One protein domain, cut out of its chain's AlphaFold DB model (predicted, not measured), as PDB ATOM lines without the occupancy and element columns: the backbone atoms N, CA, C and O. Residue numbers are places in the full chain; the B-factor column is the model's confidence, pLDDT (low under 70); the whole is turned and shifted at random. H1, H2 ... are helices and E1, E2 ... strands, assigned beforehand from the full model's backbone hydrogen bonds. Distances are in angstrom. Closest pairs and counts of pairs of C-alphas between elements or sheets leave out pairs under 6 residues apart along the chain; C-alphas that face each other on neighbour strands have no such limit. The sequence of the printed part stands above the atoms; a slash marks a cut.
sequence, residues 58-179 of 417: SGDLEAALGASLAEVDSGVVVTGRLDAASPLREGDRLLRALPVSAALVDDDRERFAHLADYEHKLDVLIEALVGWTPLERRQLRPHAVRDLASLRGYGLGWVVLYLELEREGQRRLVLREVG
ATOM      1  N   SER A  58     -24.463  10.315  33.717       50.78
ATOM      2  CA  SER A  58     -25.855   9.976  33.471       50.78
ATOM      3  C   SER A  58     -26.019   9.201  32.157       50.78
ATOM      4  O   SER A  58     -26.656   9.646  31.211       50.78
ATOM      5  N   GLY A  59     -25.521   7.965  32.167       53.88
ATOM      6  CA  GLY A  59     -26.235   6.788  31.703       53.88
ATOM      7  C   GLY A  59     -27.557   6.564  32.446       53.88
ATOM      8  O   GLY A  59     -28.276   5.631  32.105       53.88
ATOM      9  N   ASP A  60     -27.927   7.437  33.391       66.75
ATOM     10  CA  ASP A  60     -29.325   7.744  33.670       66.75
ATOM     11  C   ASP A  60     -29.926   8.523  32.491       66.75
ATOM     12  O   ASP A  60     -30.106   9.745  32.489       66.75
ATOM     13  N   LEU A  61     -30.166   7.763  31.432       74.00
ATOM     14  CA  LEU A  61     -30.877   8.199  30.250       74.00
ATOM     15  C   LEU A  61     -32.215   8.851  30.616       74.00
ATOM     16  O   LEU A  61     -32.639   9.771  29.925       74.00
ATOM     17  N   GLU A  62     -32.858   8.418  31.703       83.75
ATOM     18  CA  GLU A  62     -34.116   9.000  32.154       83.75
ATOM     19  C   GLU A  62     -33.932  10.459  32.556       83.75
ATOM     20  O   GLU A  62     -34.687  11.328  32.118       83.75
ATOM     21  N   ALA A  63     -32.880  10.757  33.323       78.75
ATOM     22  CA  ALA A  63     -32.536  12.123  33.697       78.75
ATOM     23  C   ALA A  63     -32.225  12.990  32.467       78.75
ATOM     24  O   ALA A  63     -32.710  14.119  32.363       78.75
ATOM     25  N   ALA A  64     -31.472  12.457  31.501       76.56
ATOM     26  CA  ALA A  64     -31.113  13.203  30.298       76.56
ATOM     27  C   ALA A  64     -32.322  13.456  29.374       76.56
ATOM     28  O   ALA A  64     -32.517  14.553  28.836       76.56
ATOM     29  N   LEU A  65     -33.201  12.463  29.249       81.50
ATOM     30  CA  LEU A  65     -34.467  12.596  28.537       81.50
ATOM     31  C   LEU A  65     -35.518  13.387  29.330       81.50
ATOM     32  O   LEU A  65     -36.523  13.826  28.765       81.50
ATOM     33  N   GLY A  66     -35.281  13.616  30.624       86.44
ATOM     34  CA  GLY A  66     -36.232  14.233  31.538       86.44
ATOM     35  C   GLY A  66     -37.501  13.395  31.717       86.44
ATOM     36  O   GLY A  66     -38.582  13.959  31.902       86.44
ATOM     37  N   ALA A  67     -37.402  12.070  31.607       89.38
ATOM     38  CA  ALA A  67     -38.532  11.152  31.617       89.38
ATOM     39  C   ALA A  67     -38.125   9.761  32.111       89.38
ATOM     40  O   ALA A  67     -37.129   9.226  31.641       89.38
ATOM     41  N   SER A  68     -38.920   9.164  32.998       91.94
ATOM     42  CA  SER A  68     -38.736   7.780  33.435       91.94
ATOM     43  C   SER A  68     -39.139   6.804  32.346       91.94
ATOM     44  O   SER A  68     -40.108   7.040  31.617       91.94
ATOM     45  N   LEU A  69     -38.403   5.705  32.242       92.81
ATOM     46  CA  LEU A  69     -38.542   4.704  31.204       92.81
ATOM     47  C   LEU A  69     -38.812   3.338  31.839       92.81
ATOM     48  O   LEU A  69     -38.352   3.013  32.928       92.81
ATOM     49  N   ALA A  70     -39.561   2.499  31.141       93.25
ATOM     50  CA  ALA A  70     -39.679   1.092  31.478       93.25
ATOM     51  C   ALA A  70     -39.569   0.246  30.222       93.25
ATOM     52  O   ALA A  70     -40.019   0.629  29.141       93.25
ATOM     53  N   GLU A  71     -38.981  -0.929  30.388       93.25
ATOM     54  CA  GLU A  71     -38.985  -1.955  29.363       93.25
ATOM     55  C   GLU A  71     -40.265  -2.784  29.490       93.25
ATOM     56  O   GLU A  71     -40.623  -3.247  30.574       93.25
ATOM     57  N   VAL A  72     -40.971  -2.941  28.377       92.31
ATOM     58  CA  VAL A  72     -42.145  -3.806  28.234       92.31
ATOM     59  C   VAL A  72     -41.931  -4.724  27.032       92.31
ATOM     60  O   VAL A  72     -41.089  -4.447  26.183       92.31
ATOM     61  N   ASP A  73     -42.749  -5.768  26.878       89.00
ATOM     62  CA  ASP A  73     -42.625  -6.770  25.794       89.00
ATOM     63  C   ASP A  73     -42.589  -6.188  24.369       89.00
ATOM     64  O   ASP A  73     -42.240  -6.861  23.402       89.00
ATOM     65  N   SER A  74     -42.996  -4.931  24.222       84.62
ATOM     66  CA  SER A  74     -43.130  -4.234  22.948       84.62
ATOM     67  C   SER A  74     -42.155  -3.063  22.767       84.62
ATOM     68  O   SER A  74     -42.289  -2.316  21.796       84.62
ATOM     69  N   GLY A  75     -41.180  -2.913  23.671       90.75
ATOM     70  CA  GLY A  75     -40.102  -1.928  23.593       90.75
ATOM     71  C   GLY A  75     -39.948  -1.088  24.862       90.75
ATOM     72  O   GLY A  75     -40.400  -1.460  25.943       90.75
ATOM     73  N   VAL A  76     -39.323   0.081  24.718       91.88
ATOM     74  CA  VAL A  76     -39.138   1.039  25.816       91.88
ATOM     75  C   VAL A  76     -40.273   2.060  25.808       91.88
ATOM     76  O   VAL A  76     -40.540   2.690  24.781       91.88
ATOM     77  N   VAL A  77     -40.936   2.243  26.948       94.88
ATOM     78  CA  VAL A  77     -42.042   3.194  27.131       94.88
ATOM     79  C   VAL A  77     -41.721   4.222  28.205       94.88
ATOM     80  O   VAL A  77     -41.061   3.916  29.193       94.88
ATOM     81  N   VAL A  78     -42.214   5.443  28.026       94.75
ATOM     82  CA  VAL A  78     -42.127   6.510  29.021       94.75
ATOM     83  C   VAL A  78     -43.197   6.286  30.087       94.75
ATOM     84  O   VAL A  78     -44.389   6.264  29.778       94.75
ATOM     85  N   THR A  79     -42.787   6.137  31.342       95.12
ATOM     86  CA  THR A  79     -43.673   5.877  32.492       95.12
ATOM     87  C   THR A  79     -43.938   7.110  33.342       95.12
ATOM     88  O   THR A  79     -44.850   7.113  34.159       95.12
ATOM     89  N   GLY A  80     -43.165   8.175  33.153       91.12
ATOM     90  CA  GLY A  80     -43.355   9.420  33.879       91.12
ATOM     91  C   GLY A  80     -42.472  10.530  33.336       91.12
ATOM     92  O   GLY A  80     -41.474  10.281  32.665       91.12
ATOM     93  N   ARG A  81     -42.832  11.779  33.624       91.12
ATOM     94  CA  ARG A  81     -41.988  12.942  33.316       91.12
ATOM     95  C   ARG A  81     -41.175  13.299  34.555       91.12
ATOM     96  O   ARG A  81     -41.750  13.513  35.617       91.12
ATOM     97  N   LEU A  82     -39.859  13.389  34.393       84.75
ATOM     98  CA  LEU A  82     -38.936  13.881  35.421       84.75
ATOM     99  C   LEU A  82     -38.712  15.393  35.289       84.75
ATOM    100  O   LEU A  82     -38.455  16.072  36.277       84.75
ATOM    101  N   ASP A  83     -38.857  15.925  34.074       82.62
ATOM    102  CA  ASP A  83     -38.713  17.340  33.747       82.62
ATOM    103  C   ASP A  83     -39.982  17.863  33.054       82.62
ATOM    104  O   ASP A  83     -40.433  17.333  32.033       82.62
ATOM    105  N   ALA A  84     -40.547  18.954  33.577       83.25
ATOM    106  CA  ALA A  84     -41.709  19.620  32.994       83.25
ATOM    107  C   ALA A  84     -41.430  20.203  31.596       83.25
ATOM    108  O   ALA A  84     -42.371  20.385  30.818       83.25
ATOM    109  N   ALA A  85     -40.162  20.457  31.258       81.94
ATOM    110  CA  ALA A  85     -39.734  20.872  29.929       81.94
ATOM    111  C   ALA A  85     -39.494  19.691  28.968       81.94
ATOM    112  O   ALA A  85     -39.290  19.920  27.775       81.94
ATOM    113  N   SER A  86     -39.541  18.432  29.433       85.00
ATOM    114  CA  SER A  86     -39.341  17.276  28.551       85.00
ATOM    115  C   SER A  86     -40.512  17.118  27.569       85.00
ATOM    116  O   SER A  86     -41.654  16.995  28.002       85.00
ATOM    117  N   PRO A  87     -40.291  17.080  26.248       85.62
ATOM    118  CA  PRO A  87     -41.355  16.864  25.255       85.62
ATOM    119  C   PRO A  87     -41.986  15.458  25.297       85.62
ATOM    120  O   PRO A  87     -43.017  15.225  24.645       85.62
ATOM    121  N   LEU A  88     -41.377  14.536  26.045       90.44
ATOM    122  CA  LEU A  88     -41.867  13.180  26.263       90.44
ATOM    123  C   LEU A  88     -43.064  13.181  27.218       90.44
ATOM    124  O   LEU A  88     -43.156  13.994  28.142       90.44
ATOM    125  N   ARG A  89     -44.005  12.274  26.973       93.31
ATOM    126  CA  ARG A  89     -45.225  12.080  27.758       93.31
ATOM    127  C   ARG A  89     -45.318  10.634  28.204       93.31
ATOM    128  O   ARG A  89     -44.854   9.737  27.509       93.31
ATOM    129  N   GLU A  90     -45.953  10.426  29.348       95.19
ATOM    130  CA  GLU A  90     -46.317   9.087  29.797       95.19
ATOM    131  C   GLU A  90     -47.115   8.361  28.702       95.19
ATOM    132  O   GLU A  90     -48.020   8.939  28.095       95.19
ATOM    133  N   GLY A  91     -46.728   7.120  28.416       94.44
ATOM    134  CA  GLY A  91     -47.280   6.300  27.339       94.44
ATOM    135  C   GLY A  91     -46.561   6.418  25.991       94.44
ATOM    136  O   GLY A  91     -46.826   5.597  25.114       94.44
ATOM    137  N   ASP A  92     -45.639   7.371  25.811       94.69
ATOM    138  CA  ASP A  92     -44.811   7.425  24.601       94.69
ATOM    139  C   ASP A  92     -43.945   6.167  24.496       94.69
ATOM    140  O   ASP A  92     -43.240   5.810  25.441       94.69
ATOM    141  N   ARG A  93     -43.941   5.518  23.332       93.50
ATOM    142  CA  ARG A  93     -43.045   4.390  23.055       93.50
ATOM    143  C   ARG A  93     -41.874   4.836  22.203       93.50
ATOM    144  O   ARG A  93     -42.086   5.356  21.115       93.50
ATOM    145  N   LEU A  94     -40.653   4.576  22.648       90.25
ATOM    146  CA  LEU A  94     -39.446   4.868  21.880       90.25
ATOM    147  C   LEU A  94     -39.251   3.797  20.801       90.25
ATOM    148  O   LEU A  94     -39.149   2.613  21.109       90.25
ATOM    149  N   LEU A  95     -39.212   4.214  19.536       86.69
ATOM    150  CA  LEU A  95     -39.050   3.323  18.384       86.69
ATOM    151  C   LEU A  95     -37.618   3.343  17.854       86.69
ATOM    152  O   LEU A  95     -37.036   2.296  17.559       86.69
ATOM    153  N   ARG A  96     -37.054   4.543  17.695       83.94
ATOM    154  CA  ARG A  96     -35.697   4.757  17.187       83.94
ATOM    155  C   ARG A  96     -35.045   5.929  17.898       83.94
ATOM    156  O   ARG A  96     -35.726   6.885  18.264       83.94
ATOM    157  N   ALA A  97     -33.728   5.870  18.026       81.94
ATOM    158  CA  ALA A  97     -32.927   7.003  18.454       81.94
ATOM    159  C   ALA A  97     -31.838   7.301  17.417       81.94
ATOM    160  O   ALA A  97     -31.401   6.423  16.664       81.94
ATOM    161  N   LEU A  98     -31.423   8.559  17.352       74.88
ATOM    162  CA  LEU A  98     -30.320   9.019  16.524       74.88
ATOM    163  C   LEU A  98     -29.507  10.054  17.301       74.88
ATOM    164  O   LEU A  98     -30.081  11.034  17.786       74.88
ATOM    165  N   PRO A  99     -28.184   9.867  17.384       68.75
ATOM    166  CA  PRO A  99     -27.305  10.868  17.945       68.75
ATOM    167  C   PRO A  99     -27.046  11.993  16.936       68.75
ATOM    168  O   PRO A  99     -26.742  11.727  15.775       68.75
ATOM    169  N   VAL A 100     -27.117  13.248  17.381       64.06
ATOM    170  CA  VAL A 100     -26.749  14.425  16.583       64.06
ATOM    171  C   VAL A 100     -25.817  15.336  17.390       64.06
ATOM    172  O   VAL A 100     -25.996  15.555  18.591       64.06
ATOM    173  N   SER A 101     -24.771  15.833  16.725       58.00
ATOM    174  CA  SER A 101     -23.797  16.769  17.304       58.00
ATOM    175  C   SER A 101     -24.419  18.148  17.570       58.00
ATOM    176  O   SER A 101     -25.290  18.586  16.825       58.00
ATOM    177  N   ALA A 102     -23.943  18.861  18.598       49.53
ATOM    178  CA  ALA A 102     -24.415  20.210  18.949       49.53
ATOM    179  C   ALA A 102     -24.238  21.213  17.811       49.53
ATOM    180  O   ALA A 102     -25.136  22.001  17.539       49.53
ATOM    181  N   ALA A 103     -23.085  21.142  17.138       43.44
ATOM    182  CA  ALA A 103     -22.731  22.052  16.055       43.44
ATOM    183  C   ALA A 103     -23.768  22.011  14.920       43.44
ATOM    184  O   ALA A 103     -24.089  23.034  14.331       43.44
ATOM    185  N   LEU A 104     -24.369  20.839  14.682       53.12
ATOM    186  CA  LEU A 104     -25.427  20.655  13.685       53.12
ATOM    187  C   LEU A 104     -26.767  21.260  14.116       53.12
ATOM    188  O   LEU A 104     -27.601  21.592  13.280       53.12
ATOM    189  N   VAL A 105     -27.005  21.369  15.421       52.75
ATOM    190  CA  VAL A 105     -28.274  21.864  15.964       52.75
ATOM    191  C   VAL A 105     -28.307  23.386  15.956       52.75
ATOM    192  O   VAL A 105     -29.382  23.950  15.767       52.75
ATOM    193  N   ASP A 106     -27.160  24.042  16.136       51.84
ATOM    194  CA  ASP A 106     -27.074  25.502  16.123       51.84
ATOM    195  C   ASP A 106     -27.141  26.076  14.695       51.84
ATOM    196  O   ASP A 106     -27.902  27.020  14.476       51.84
ATOM    197  N   ASP A 107     -26.462  25.470  13.711       52.69
ATOM    198  CA  ASP A 107     -26.452  25.973  12.323       52.69
ATOM    199  C   ASP A 107     -27.758  25.711  11.549       52.69
ATOM    200  O   ASP A 107     -28.134  26.489  10.672       52.69
ATOM    201  N   ASP A 108     -28.500  24.650  11.879       55.25
ATOM    202  CA  ASP A 108     -29.665  24.220  11.093       55.25
ATOM    203  C   ASP A 108     -30.972  24.146  11.913       55.25
ATOM    204  O   ASP A 108     -31.973  23.557  11.484       55.25
ATOM    205  N   ARG A 109     -31.024  24.792  13.086       52.31
ATOM    206  CA  ARG A 109     -32.188  24.773  13.997       52.31
ATOM    207  C   ARG A 109     -33.514  25.130  13.314       52.31
ATOM    208  O   ARG A 109     -34.545  24.518  13.595       52.31
ATOM    209  N   GLU A 110     -33.490  26.090  12.387       54.22
ATOM    210  CA  GLU A 110     -34.660  26.517  11.602       54.22
ATOM    211  C   GLU A 110     -35.009  25.544  10.464       54.22
ATOM    212  O   GLU A 110     -36.188  25.305  10.177       54.22
ATOM    213  N   ARG A 111     -34.002  24.915   9.845       52.31
ATOM    214  CA  ARG A 111     -34.181  23.913   8.778       52.31
ATOM    215  C   ARG A 111     -34.764  22.602   9.290       52.31
ATOM    216  O   ARG A 111     -35.387  21.870   8.519       52.31
ATOM    217  N   PHE A 112     -34.612  22.318  10.582       54.34
ATOM    218  CA  PHE A 112     -35.029  21.049  11.171       54.34
ATOM    219  C   PHE A 112     -36.306  21.106  12.019       54.34
ATOM    220  O   PHE A 112     -36.809  20.059  12.430       54.34
ATOM    221  N   ALA A 113     -36.901  22.287  12.211       53.84
ATOM    222  CA  ALA A 113     -38.110  22.471  13.022       53.84
ATOM    223  C   ALA A 113     -39.378  21.760  12.483       53.84
ATOM    224  O   ALA A 113     -40.377  21.659  13.191       53.84
ATOM    225  N   HIS A 114     -39.360  21.274  11.236       53.19
ATOM    226  CA  HIS A 114     -40.538  20.790  10.501       53.19
ATOM    227  C   HIS A 114     -40.369  19.384   9.888       53.19
ATOM    228  O   HIS A 114     -41.113  19.004   8.981       53.19
ATOM    229  N   LEU A 115     -39.386  18.596  10.332       51.31
ATOM    230  CA  LEU A 115     -39.075  17.315   9.691       51.31
ATOM    231  C   LEU A 115     -40.034  16.186  10.081       51.31
ATOM    232  O   LEU A 115     -39.940  15.629  11.168       51.31
ATOM    233  N   ALA A 116     -40.906  15.822   9.138       46.03
ATOM    234  CA  ALA A 116     -41.721  14.605   9.152       46.03
ATOM    235  C   ALA A 116     -41.203  13.510   8.192       46.03
ATOM    236  O   ALA A 116     -41.793  12.436   8.138       46.03
ATOM    237  N   ASP A 117     -40.113  13.758   7.453       56.25
ATOM    238  CA  ASP A 117     -39.576  12.818   6.460       56.25
ATOM    239  C   ASP A 117     -38.058  12.672   6.636       56.25
ATOM    240  O   ASP A 117     -37.287  13.609   6.409       56.25
ATOM    241  N   TYR A 118     -37.662  11.529   7.192       53.94
ATOM    242  CA  TYR A 118     -36.444  11.388   7.991       53.94
ATOM    243  C   TYR A 118     -35.286  10.728   7.232       53.94
ATOM    244  O   TYR A 118     -34.139  11.119   7.418       53.94
ATOM    245  N   GLU A 119     -35.562   9.775   6.335       54.69
ATOM    246  CA  GLU A 119     -34.507   9.014   5.646       54.69
ATOM    247  C   GLU A 119     -33.796   9.848   4.573       54.69
ATOM    248  O   GLU A 119     -32.574   9.945   4.590       54.69
ATOM    249  N   HIS A 120     -34.543  10.552   3.716       55.41
ATOM    250  CA  HIS A 120     -33.945  11.359   2.646       55.41
ATOM    251  C   HIS A 120     -33.111  12.536   3.178       55.41
ATOM    252  O   HIS A 120     -32.156  12.973   2.546       55.41
ATOM    253  N   LYS A 121     -33.452  13.051   4.364       59.12
ATOM    254  CA  LYS A 121     -32.737  14.172   4.985       59.12
ATOM    255  C   LYS A 121     -31.541  13.727   5.811       59.12
ATOM    256  O   LYS A 121     -30.624  14.522   5.965       59.12
ATOM    257  N   LEU A 122     -31.515  12.480   6.282       57.34
ATOM    258  CA  LEU A 122     -30.326  11.898   6.900       57.34
ATOM    259  C   LEU A 122     -29.180  11.808   5.887       57.34
ATOM    260  O   LEU A 122     -28.049  12.142   6.223       57.34
ATOM    261  N   ASP A 123     -29.486  11.434   4.643       57.84
ATOM    262  CA  ASP A 123     -28.506  11.416   3.553       57.84
ATOM    263  C   ASP A 123     -27.983  12.827   3.256       57.84
ATOM    264  O   ASP A 123     -26.775  13.025   3.194       57.84
ATOM    265  N   VAL A 124     -28.865  13.834   3.212       57.19
ATOM    266  CA  VAL A 124     -28.469  15.252   3.079       57.19
ATOM    267  C   VAL A 124     -27.591  15.714   4.250       57.19
ATOM    268  O   VAL A 124     -26.633  16.454   4.049       57.19
ATOM    269  N   LEU A 125     -27.884  15.264   5.472       56.25
ATOM    270  CA  LEU A 125     -27.123  15.598   6.681       56.25
ATOM    271  C   LEU A 125     -25.731  14.949   6.653       56.25
ATOM    272  O   LEU A 125     -24.739  15.589   6.981       56.25
ATOM    273  N   ILE A 126     -25.640  13.701   6.191       57.12
ATOM    274  CA  ILE A 126     -24.377  12.979   5.994       57.12
ATOM    275  C   ILE A 126     -23.560  13.590   4.842       57.12
ATOM    276  O   ILE A 126     -22.331  13.635   4.930       57.12
ATOM    277  N   GLU A 127     -24.209  14.066   3.778       56.28
ATOM    278  CA  GLU A 127     -23.565  14.737   2.640       56.28
ATOM    279  C   GLU A 127     -23.065  16.144   2.986       56.28
ATOM    280  O   GLU A 127     -21.984  16.529   2.542       56.28
ATOM    281  N   ALA A 128     -23.796  16.889   3.821       50.66
ATOM    282  CA  ALA A 128     -23.365  18.193   4.328       50.66
ATOM    283  C   ALA A 128     -22.115  18.094   5.229       50.66
ATOM    284  O   ALA A 128     -21.365  19.060   5.364       50.66
ATOM    285  N   LEU A 129     -21.846  16.915   5.797       53.59
ATOM    286  CA  LEU A 129     -20.714  16.623   6.682       53.59
ATOM    287  C   LEU A 129     -19.441  16.223   5.914       53.59
ATOM    288  O   LEU A 129     -18.792  15.204   6.190       53.59
ATOM    289  N   VAL A 130     -19.054  17.045   4.936       48.22
ATOM    290  CA  VAL A 130     -17.786  16.887   4.214       48.22
ATOM    291  C   VAL A 130     -16.622  17.015   5.204       48.22
ATOM    292  O   VAL A 130     -16.399  18.074   5.778       48.22
ATOM    293  N   GLY A 131     -15.878  15.924   5.409       52.16
ATOM    294  CA  GLY A 131     -14.714  15.867   6.308       52.16
ATOM    295  C   GLY A 131     -14.809  14.812   7.411       52.16
ATOM    296  O   GLY A 131     -13.787  14.429   7.965       52.16
ATOM    297  N   TRP A 132     -16.000  14.272   7.680       53.44
ATOM    298  CA  TRP A 132     -16.167  13.214   8.682       53.44
ATOM    299  C   TRP A 132     -15.676  11.865   8.158       53.44
ATOM    300  O   TRP A 132     -15.933  11.499   6.999       53.44
ATOM    301  N   THR A 133     -15.031  11.090   9.027       52.09
ATOM    302  CA  THR A 133     -14.566   9.736   8.728       52.09
ATOM    303  C   THR A 133     -15.749   8.773   8.527       52.09
ATOM    304  O   THR A 133     -16.839   8.968   9.077       52.09
ATOM    305  N   PRO A 134     -15.573   7.676   7.769       50.81
ATOM    306  CA  PRO A 134     -16.610   6.654   7.612       50.81
ATOM    307  C   PRO A 134     -17.095   6.041   8.937       50.81
ATOM    308  O   PRO A 134     -18.232   5.571   9.010       50.81
ATOM    309  N   LEU A 135     -16.248   6.027   9.973       46.16
ATOM    310  CA  LEU A 135     -16.597   5.519  11.299       46.16
ATOM    311  C   LEU A 135     -17.579   6.460  12.009       46.16
ATOM    312  O   LEU A 135     -18.608   5.999  12.497       46.16
ATOM    313  N   GLU A 136     -17.315   7.766  11.989       53.84
ATOM    314  CA  GLU A 136     -18.199   8.780  12.577       53.84
ATOM    315  C   GLU A 136     -19.550   8.824  11.848       53.84
ATOM    316  O   GLU A 136     -20.604   8.830  12.481       53.84
ATOM    317  N   ARG A 137     -19.556   8.707  10.511       57.66
ATOM    318  CA  ARG A 137     -20.805   8.606   9.727       57.66
ATOM    319  C   ARG A 137     -21.620   7.352  10.051       57.66
ATOM    320  O   ARG A 137     -22.845   7.377   9.973       57.66
ATOM    321  N   ARG A 138     -20.972   6.232  10.397       55.34
ATOM    322  CA  ARG A 138     -21.673   5.006  10.826       55.34
ATOM    323  C   ARG A 138     -22.336   5.165  12.192       55.34
ATOM    324  O   ARG A 138     -23.362   4.530  12.414       55.34
ATOM    325  N   GLN A 139     -21.776   5.994  13.072       55.53
ATOM    326  CA  GLN A 139     -22.346   6.275  14.392       55.53
ATOM    327  C   GLN A 139     -23.590   7.173  14.316       55.53
ATOM    328  O   GLN A 139     -24.462   7.070  15.171       55.53
ATOM    329  N   LEU A 140     -23.739   7.963  13.247       60.19
ATOM    330  CA  LEU A 140     -24.920   8.791  12.957       60.19
ATOM    331  C   LEU A 140     -26.069   8.022  12.277       60.19
ATOM    332  O   LEU A 140     -26.888   8.612  11.574       60.19
ATOM    333  N   ARG A 141     -26.146   6.694  12.420       66.81
ATOM    334  CA  ARG A 141     -27.276   5.932  11.872       66.81
ATOM    335  C   ARG A 141     -28.382   5.773  12.916       66.81
ATOM    336  O   ARG A 141     -28.091   5.416  14.058       66.81
ATOM    337  N   PRO A 142     -29.655   5.969  12.533       69.56
ATOM    338  CA  PRO A 142     -30.772   5.639  13.397       69.56
ATOM    339  C   PRO A 142     -30.716   4.155  13.744       69.56
ATOM    340  O   PRO A 142     -30.511   3.309  12.870       69.56
ATOM    341  N   HIS A 143     -30.936   3.829  15.006       78.31
ATOM    342  CA  HIS A 143     -30.996   2.453  15.480       78.31
ATOM    343  C   HIS A 143     -32.347   2.217  16.150       78.31
ATOM    344  O   HIS A 143     -32.964   3.130  16.700       78.31
ATOM    345  N   ALA A 144     -32.831   0.979  16.050       82.94
ATOM    346  CA  ALA A 144     -34.077   0.581  16.684       82.94
ATOM    347  C   ALA A 144     -33.884   0.489  18.199       82.94
ATOM    348  O   ALA A 144     -32.938  -0.144  18.664       82.94
ATOM    349  N   VAL A 145     -34.811   1.076  18.947       82.75
ATOM    350  CA  VAL A 145     -34.857   0.996  20.406       82.75
ATOM    351  C   VAL A 145     -35.693  -0.222  20.769       82.75
ATOM    352  O   VAL A 145     -36.915  -0.201  20.648       82.75
ATOM    353  N   ARG A 146     -35.031  -1.322  21.131       86.31
ATOM    354  CA  ARG A 146     -35.707  -2.591  21.457       86.31
ATOM    355  C   ARG A 146     -35.853  -2.796  22.957       86.31
ATOM    356  O   ARG A 146     -36.855  -3.333  23.404       86.31
ATOM    357  N   ASP A 147     -34.854  -2.339  23.691       84.19
ATOM    358  CA  ASP A 147     -34.675  -2.498  25.128       84.19
ATOM    359  C   ASP A 147     -33.919  -1.274  25.675       84.19
ATOM    360  O   ASP A 147     -33.438  -0.425  24.912       84.19
ATOM    361  N   LEU A 148     -33.791  -1.161  27.000       81.19
ATOM    362  CA  LEU A 148     -33.012  -0.069  27.604       81.19
ATOM    363  C   LEU A 148     -31.517  -0.163  27.259       81.19
ATOM    364  O   LEU A 148     -30.817   0.851  27.216       81.19
ATOM    365  N   ALA A 149     -31.017  -1.369  26.983       78.38
ATOM    366  CA  ALA A 149     -29.632  -1.583  26.577       78.38
ATOM    367  C   ALA A 149     -29.315  -0.921  25.225       78.38
ATOM    368  O   ALA A 149     -28.214  -0.403  25.055       78.38
ATOM    369  N   SER A 150     -30.289  -0.858  24.313       74.88
ATOM    370  CA  SER A 150     -30.202  -0.191  23.007       74.88
ATOM    371  C   SER A 150     -29.905   1.300  23.141       74.88
ATOM    372  O   SER A 150     -29.338   1.897  22.231       74.88
ATOM    373  N   LEU A 151     -30.278   1.896  24.276       71.19
ATOM    374  CA  LEU A 151     -30.075   3.309  24.567       71.19
ATOM    375  C   LEU A 151     -28.799   3.576  25.391       71.19
ATOM    376  O   LEU A 151     -28.464   4.733  25.667       71.19
ATOM    377  N   ARG A 152     -28.047   2.534  25.779       67.25
ATOM    378  CA  ARG A 152     -26.761   2.712  26.470       67.25
ATOM    379  C   ARG A 152     -25.764   3.407  25.546       67.25
ATOM    380  O   ARG A 152     -25.604   3.031  24.391       67.25
ATOM    381  N   GLY A 153     -25.081   4.420  26.075       58.44
ATOM    382  CA  GLY A 153     -24.119   5.236  25.327       58.44
ATOM    383  C   GLY A 153     -24.709   6.506  24.705       58.44
ATOM    384  O   GLY A 153     -23.955   7.423  24.401       58.44
ATOM    385  N   TYR A 154     -26.038   6.642  24.604       64.06
ATOM    386  CA  TYR A 154     -26.657   7.870  24.081       64.06
ATOM    387  C   TYR A 154     -26.600   9.058  25.047       64.06
ATOM    388  O   TYR A 154     -26.620  10.199  24.599       64.06
ATOM    389  N   GLY A 155     -26.438   8.798  26.349       52.41
ATOM    390  CA  GLY A 155     -26.113   9.817  27.356       52.41
ATOM    391  C   GLY A 155     -24.622  10.177  27.443       52.41
ATOM    392  O   GLY A 155     -24.262  11.111  28.151       52.41
ATOM    393  N   LEU A 156     -23.747   9.460  26.724       48.88
ATOM    394  CA  LEU A 156     -22.288   9.577  26.826       48.88
ATOM    395  C   LEU A 156     -21.685  10.296  25.614       48.88
ATOM    396  O   LEU A 156     -20.789   9.789  24.944       48.88
ATOM    397  N   GLY A 157     -22.173  11.504  25.316       49.47
ATOM    398  CA  GLY A 157     -21.461  12.388  24.386       49.47
ATOM    399  C   GLY A 157     -22.233  13.023  23.255       49.47
ATOM    400  O   GLY A 157     -21.642  13.794  22.501       49.47
ATOM    401  N   TRP A 158     -23.522  12.740  23.141       59.00
ATOM    402  CA  TRP A 158     -24.350  13.344  22.110       59.00
ATOM    403  C   TRP A 158     -25.110  14.507  22.695       59.00
ATOM    404  O   TRP A 158     -25.804  14.378  23.698       59.00
ATOM    405  N   VAL A 159     -24.947  15.665  22.067       59.75
ATOM    406  CA  VAL A 159     -25.553  16.881  22.591       59.75
ATOM    407  C   VAL A 159     -27.046  16.874  22.311       59.75
ATOM    408  O   VAL A 159     -27.801  17.367  23.139       59.75
ATOM    409  N   VAL A 160     -27.500  16.222  21.233       62.97
ATOM    410  CA  VAL A 160     -28.921  16.113  20.906       62.97
ATOM    411  C   VAL A 160     -29.304  14.712  20.426       62.97
ATOM    412  O   VAL A 160     -28.661  14.139  19.552       62.97
ATOM    413  N   LEU A 161     -30.388  14.167  20.978       72.44
ATOM    414  CA  LEU A 161     -31.063  12.962  20.507       72.44
ATOM    415  C   LEU A 161     -32.287  13.330  19.686       72.44
ATOM    416  O   LEU A 161     -33.165  14.061  20.146       72.44
ATOM    417  N   TYR A 162     -32.373  12.738  18.501       79.75
ATOM    418  CA  TYR A 162     -33.635  12.591  17.794       79.75
ATOM    419  C   TYR A 162     -34.268  11.273  18.210       79.75
ATOM    420  O   TYR A 162     -33.695  10.204  18.001       79.75
ATOM    421  N   LEU A 163     -35.453  11.358  18.803       82.06
ATOM    422  CA  LEU A 163     -36.258  10.209  19.188       82.06
ATOM    423  C   LEU A 163     -37.464  10.116  18.257       82.06
ATOM    424  O   LEU A 163     -38.283  11.034  18.201       82.06
ATOM    425  N   GLU A 164     -37.582   9.001  17.543       86.25
ATOM    426  CA  GLU A 164     -38.841   8.604  16.917       86.25
ATOM    427  C   GLU A 164     -39.645   7.845  17.965       86.25
ATOM    428  O   GLU A 164     -39.194   6.816  18.477       86.25
ATOM    429  N   LEU A 165     -40.827   8.356  18.289       89.94
ATOM    430  CA  LEU A 165     -41.725   7.752  19.257       89.94
ATOM    431  C   LEU A 165     -43.110   7.503  18.671       89.94
ATOM    432  O   LEU A 165     -43.538   8.176  17.734       89.94
ATOM    433  N   GLU A 166     -43.821   6.543  19.242       91.31
ATOM    434  CA  GLU A 166     -45.238   6.308  18.996       91.31
ATOM    435  C   GLU A 166     -46.052   6.889  20.153       91.31
ATOM    436  O   GLU A 166     -45.849   6.529  21.312       91.31
ATOM    437  N   ARG A 167     -46.981   7.790  19.828       92.44
ATOM    438  CA  ARG A 167     -47.922   8.411  20.762       92.44
ATOM    439  C   ARG A 167     -49.320   8.278  20.184       92.44
ATOM    440  O   ARG A 167     -49.576   8.796  19.100       92.44
ATOM    441  N   GLU A 168     -50.212   7.587  20.892       91.75
ATOM    442  CA  GLU A 168     -51.605   7.378  20.456       91.75
ATOM    443  C   GLU A 168     -51.705   6.780  19.031       91.75
ATOM    444  O   GLU A 168     -52.549   7.170  18.227       91.75
ATOM    445  N   GLY A 169     -50.795   5.861  18.684       90.00
ATOM    446  CA  GLY A 169     -50.719   5.237  17.354       90.00
ATOM    447  C   GLY A 169     -50.144   6.134  16.249       90.00
ATOM    448  O   GLY A 169     -50.077   5.724  15.091       90.00
ATOM    449  N   GLN A 170     -49.717   7.358  16.575       89.00
ATOM    450  CA  GLN A 170     -49.048   8.266  15.647       89.00
ATOM    451  C   GLN A 170     -47.550   8.323  15.918       89.00
ATOM    452  O   GLN A 170     -47.111   8.473  17.058       89.00
ATOM    453  N   ARG A 171     -46.756   8.297  14.848       87.06
ATOM    454  CA  ARG A 171     -45.318   8.551  14.937       87.06
ATOM    455  C   ARG A 171     -45.056  10.036  15.151       87.06
ATOM    456  O   ARG A 171     -45.644  10.888  14.483       87.06
ATOM    457  N   ARG A 172     -44.166  10.346  16.085       83.69
ATOM    458  CA  ARG A 172     -43.705  11.698  16.392       83.69
ATOM    459  C   ARG A 172     -42.191  11.689  16.468       83.69
ATOM    460  O   ARG A 172     -41.599  10.759  17.005       83.69
ATOM    461  N   LEU A 173     -41.584  12.746  15.953       79.88
ATOM    462  CA  LEU A 173     -40.166  13.008  16.135       79.88
ATOM    463  C   LEU A 173     -40.005  14.063  17.216       79.88
ATOM    464  O   LEU A 173     -40.708  15.076  17.227       79.88
ATOM    465  N   VAL A 174     -39.095  13.795  18.137       82.50
ATOM    466  CA  VAL A 174     -38.821  14.657  19.272       82.50
ATOM    467  C   VAL A 174     -37.323  14.882  19.374       82.50
ATOM    468  O   VAL A 174     -36.539  13.938  19.363       82.50
ATOM    469  N   LEU A 175     -36.951  16.154  19.484       76.81
ATOM    470  CA  LEU A 175     -35.587  16.590  19.725       76.81
ATOM    471  C   LEU A 175     -35.364  16.731  21.230       76.81
ATOM    472  O   LEU A 175     -36.125  17.444  21.893       76.81
ATOM    473  N   ARG A 176     -34.318  16.107  21.770       76.31
ATOM    474  CA  ARG A 176     -33.935  16.303  23.167       76.31
ATOM    475  C   ARG A 176     -32.442  16.517  23.315       76.31
ATOM    476  O   ARG A 176     -31.648  15.687  22.902       76.31
ATOM    477  N   GLU A 177     -32.074  17.622  23.946       68.56
ATOM    478  CA  GLU A 177     -30.695  17.876  24.343       68.56
ATOM    479  C   GLU A 177     -30.341  16.980  25.541       68.56
ATOM    480  O   GLU A 177     -31.049  16.996  26.547       68.56
ATOM    481  N   VAL A 178     -29.291  16.165  25.425       68.19
ATOM    482  CA  VAL A 178     -28.965  15.073  26.379       68.19
ATOM    483  C   VAL A 178     -27.955  15.506  27.447       68.19
ATOM    484  O   VAL A 178     -27.392  14.689  28.169       68.19
ATOM    485  N   GLY A 179     -27.744  16.814  27.571       64.88
ATOM    486  CA  GLY A 179     -26.738  17.417  28.436       64.88
ATOM    487  C   GLY A 179     -25.586  17.990  27.620       64.88
ATOM    488  O   GLY A 179     -25.053  17.356  26.710       64.88
TER     489      GLY A 179
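AT A GLANCE: This is residues 58 to 179 of the 417 residues of an uncharacterized protein of Planctomycetes bacterium (UniProt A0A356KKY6). A strongly twisted sheet of five strands curls round to one side, with two short helices, H1 and H5, on the same face of it. Between E3 and H5 the chain leaves the sheet in a loose arm, where H2 only grazes the sheet and H3 and H4 lie beyond it. The printed part has 122 residues, in the order H1 E1 E2 E3 H2 H3 H4 H5 E4 E5; the sheet runs E1 E2 E3 E4 E5, all antiparallel, and the class is mixed, helices and strands. The whole is compact, with a radius of gyration of the C-alphas of 14.1 A and spans of 40 by 27 by 26 A.

IN THESE COORDINATES: In the sheet, E1 holds residues 67 to 72, E2 residues 75 to 81 at 17.9 A, E3 residues 93 to 100 at 20.2 A, E4 residues 160 to 167 at 20.5 A and E5 residues 170 to 177 at 22.5 A, each from first to last C-alpha. The helices are H1, residues 61 to 65; H2, residues 102 to 107; H3, residues 119 to 128, at 14.5 A; H4, residues 134 to 139; and H5, residues 148 to 151. H1 begins at C-alpha 61 (-30.877, 8.199, 30.250), and E5 ends at C-alpha 177 (-30.695, 17.876, 24.343).

HOW THE PARTS SIT: E1, E2 and E3 form a meander, each strand the antiparallel neighbour of the one before. N 70 and O 77 are 2.8 A apart in the hairpin E1 and E2, N 94 and O 76 2.8 A in the hairpin E2 and E3, N 98 and O 162 2.9 A between E3 and E4, and N 163 and O 174 2.9 A in the hairpin E4 and E5. E3 bends by 56 degrees at residue 96, and its residues 96 to 97 pair antiparallel with residues 143 to 144. H1 is on the sheet at a height of 5.8 A; its closest C-alphas to the edge strand E5 are Leu 65 and Arg 176, 6.5 A. H5 is on the same face at a height of 7.4 A. H3 and H4 are not on the sheet; they are close but not clearly touching, C-alphas 126 and 137 being 6.8 A apart. In H1, H2, H3 and H4 every O i to N i+4 pair is within hydrogen-bond range; H5 is too short for one.

THE WHOLE: The C-alphas farthest apart, of Asp 73 and Gly 131, are 40.9 A apart. The printed part has no cut; the links E2 to E3 and H2 to H3 are long. Residues 106 to 111 and 130 to 135 stand free. The mean pLDDT of the printed part is 71.5, and residues 58 to 60, 99 to 142, 152 to 160 and 177 to 179 are under 70.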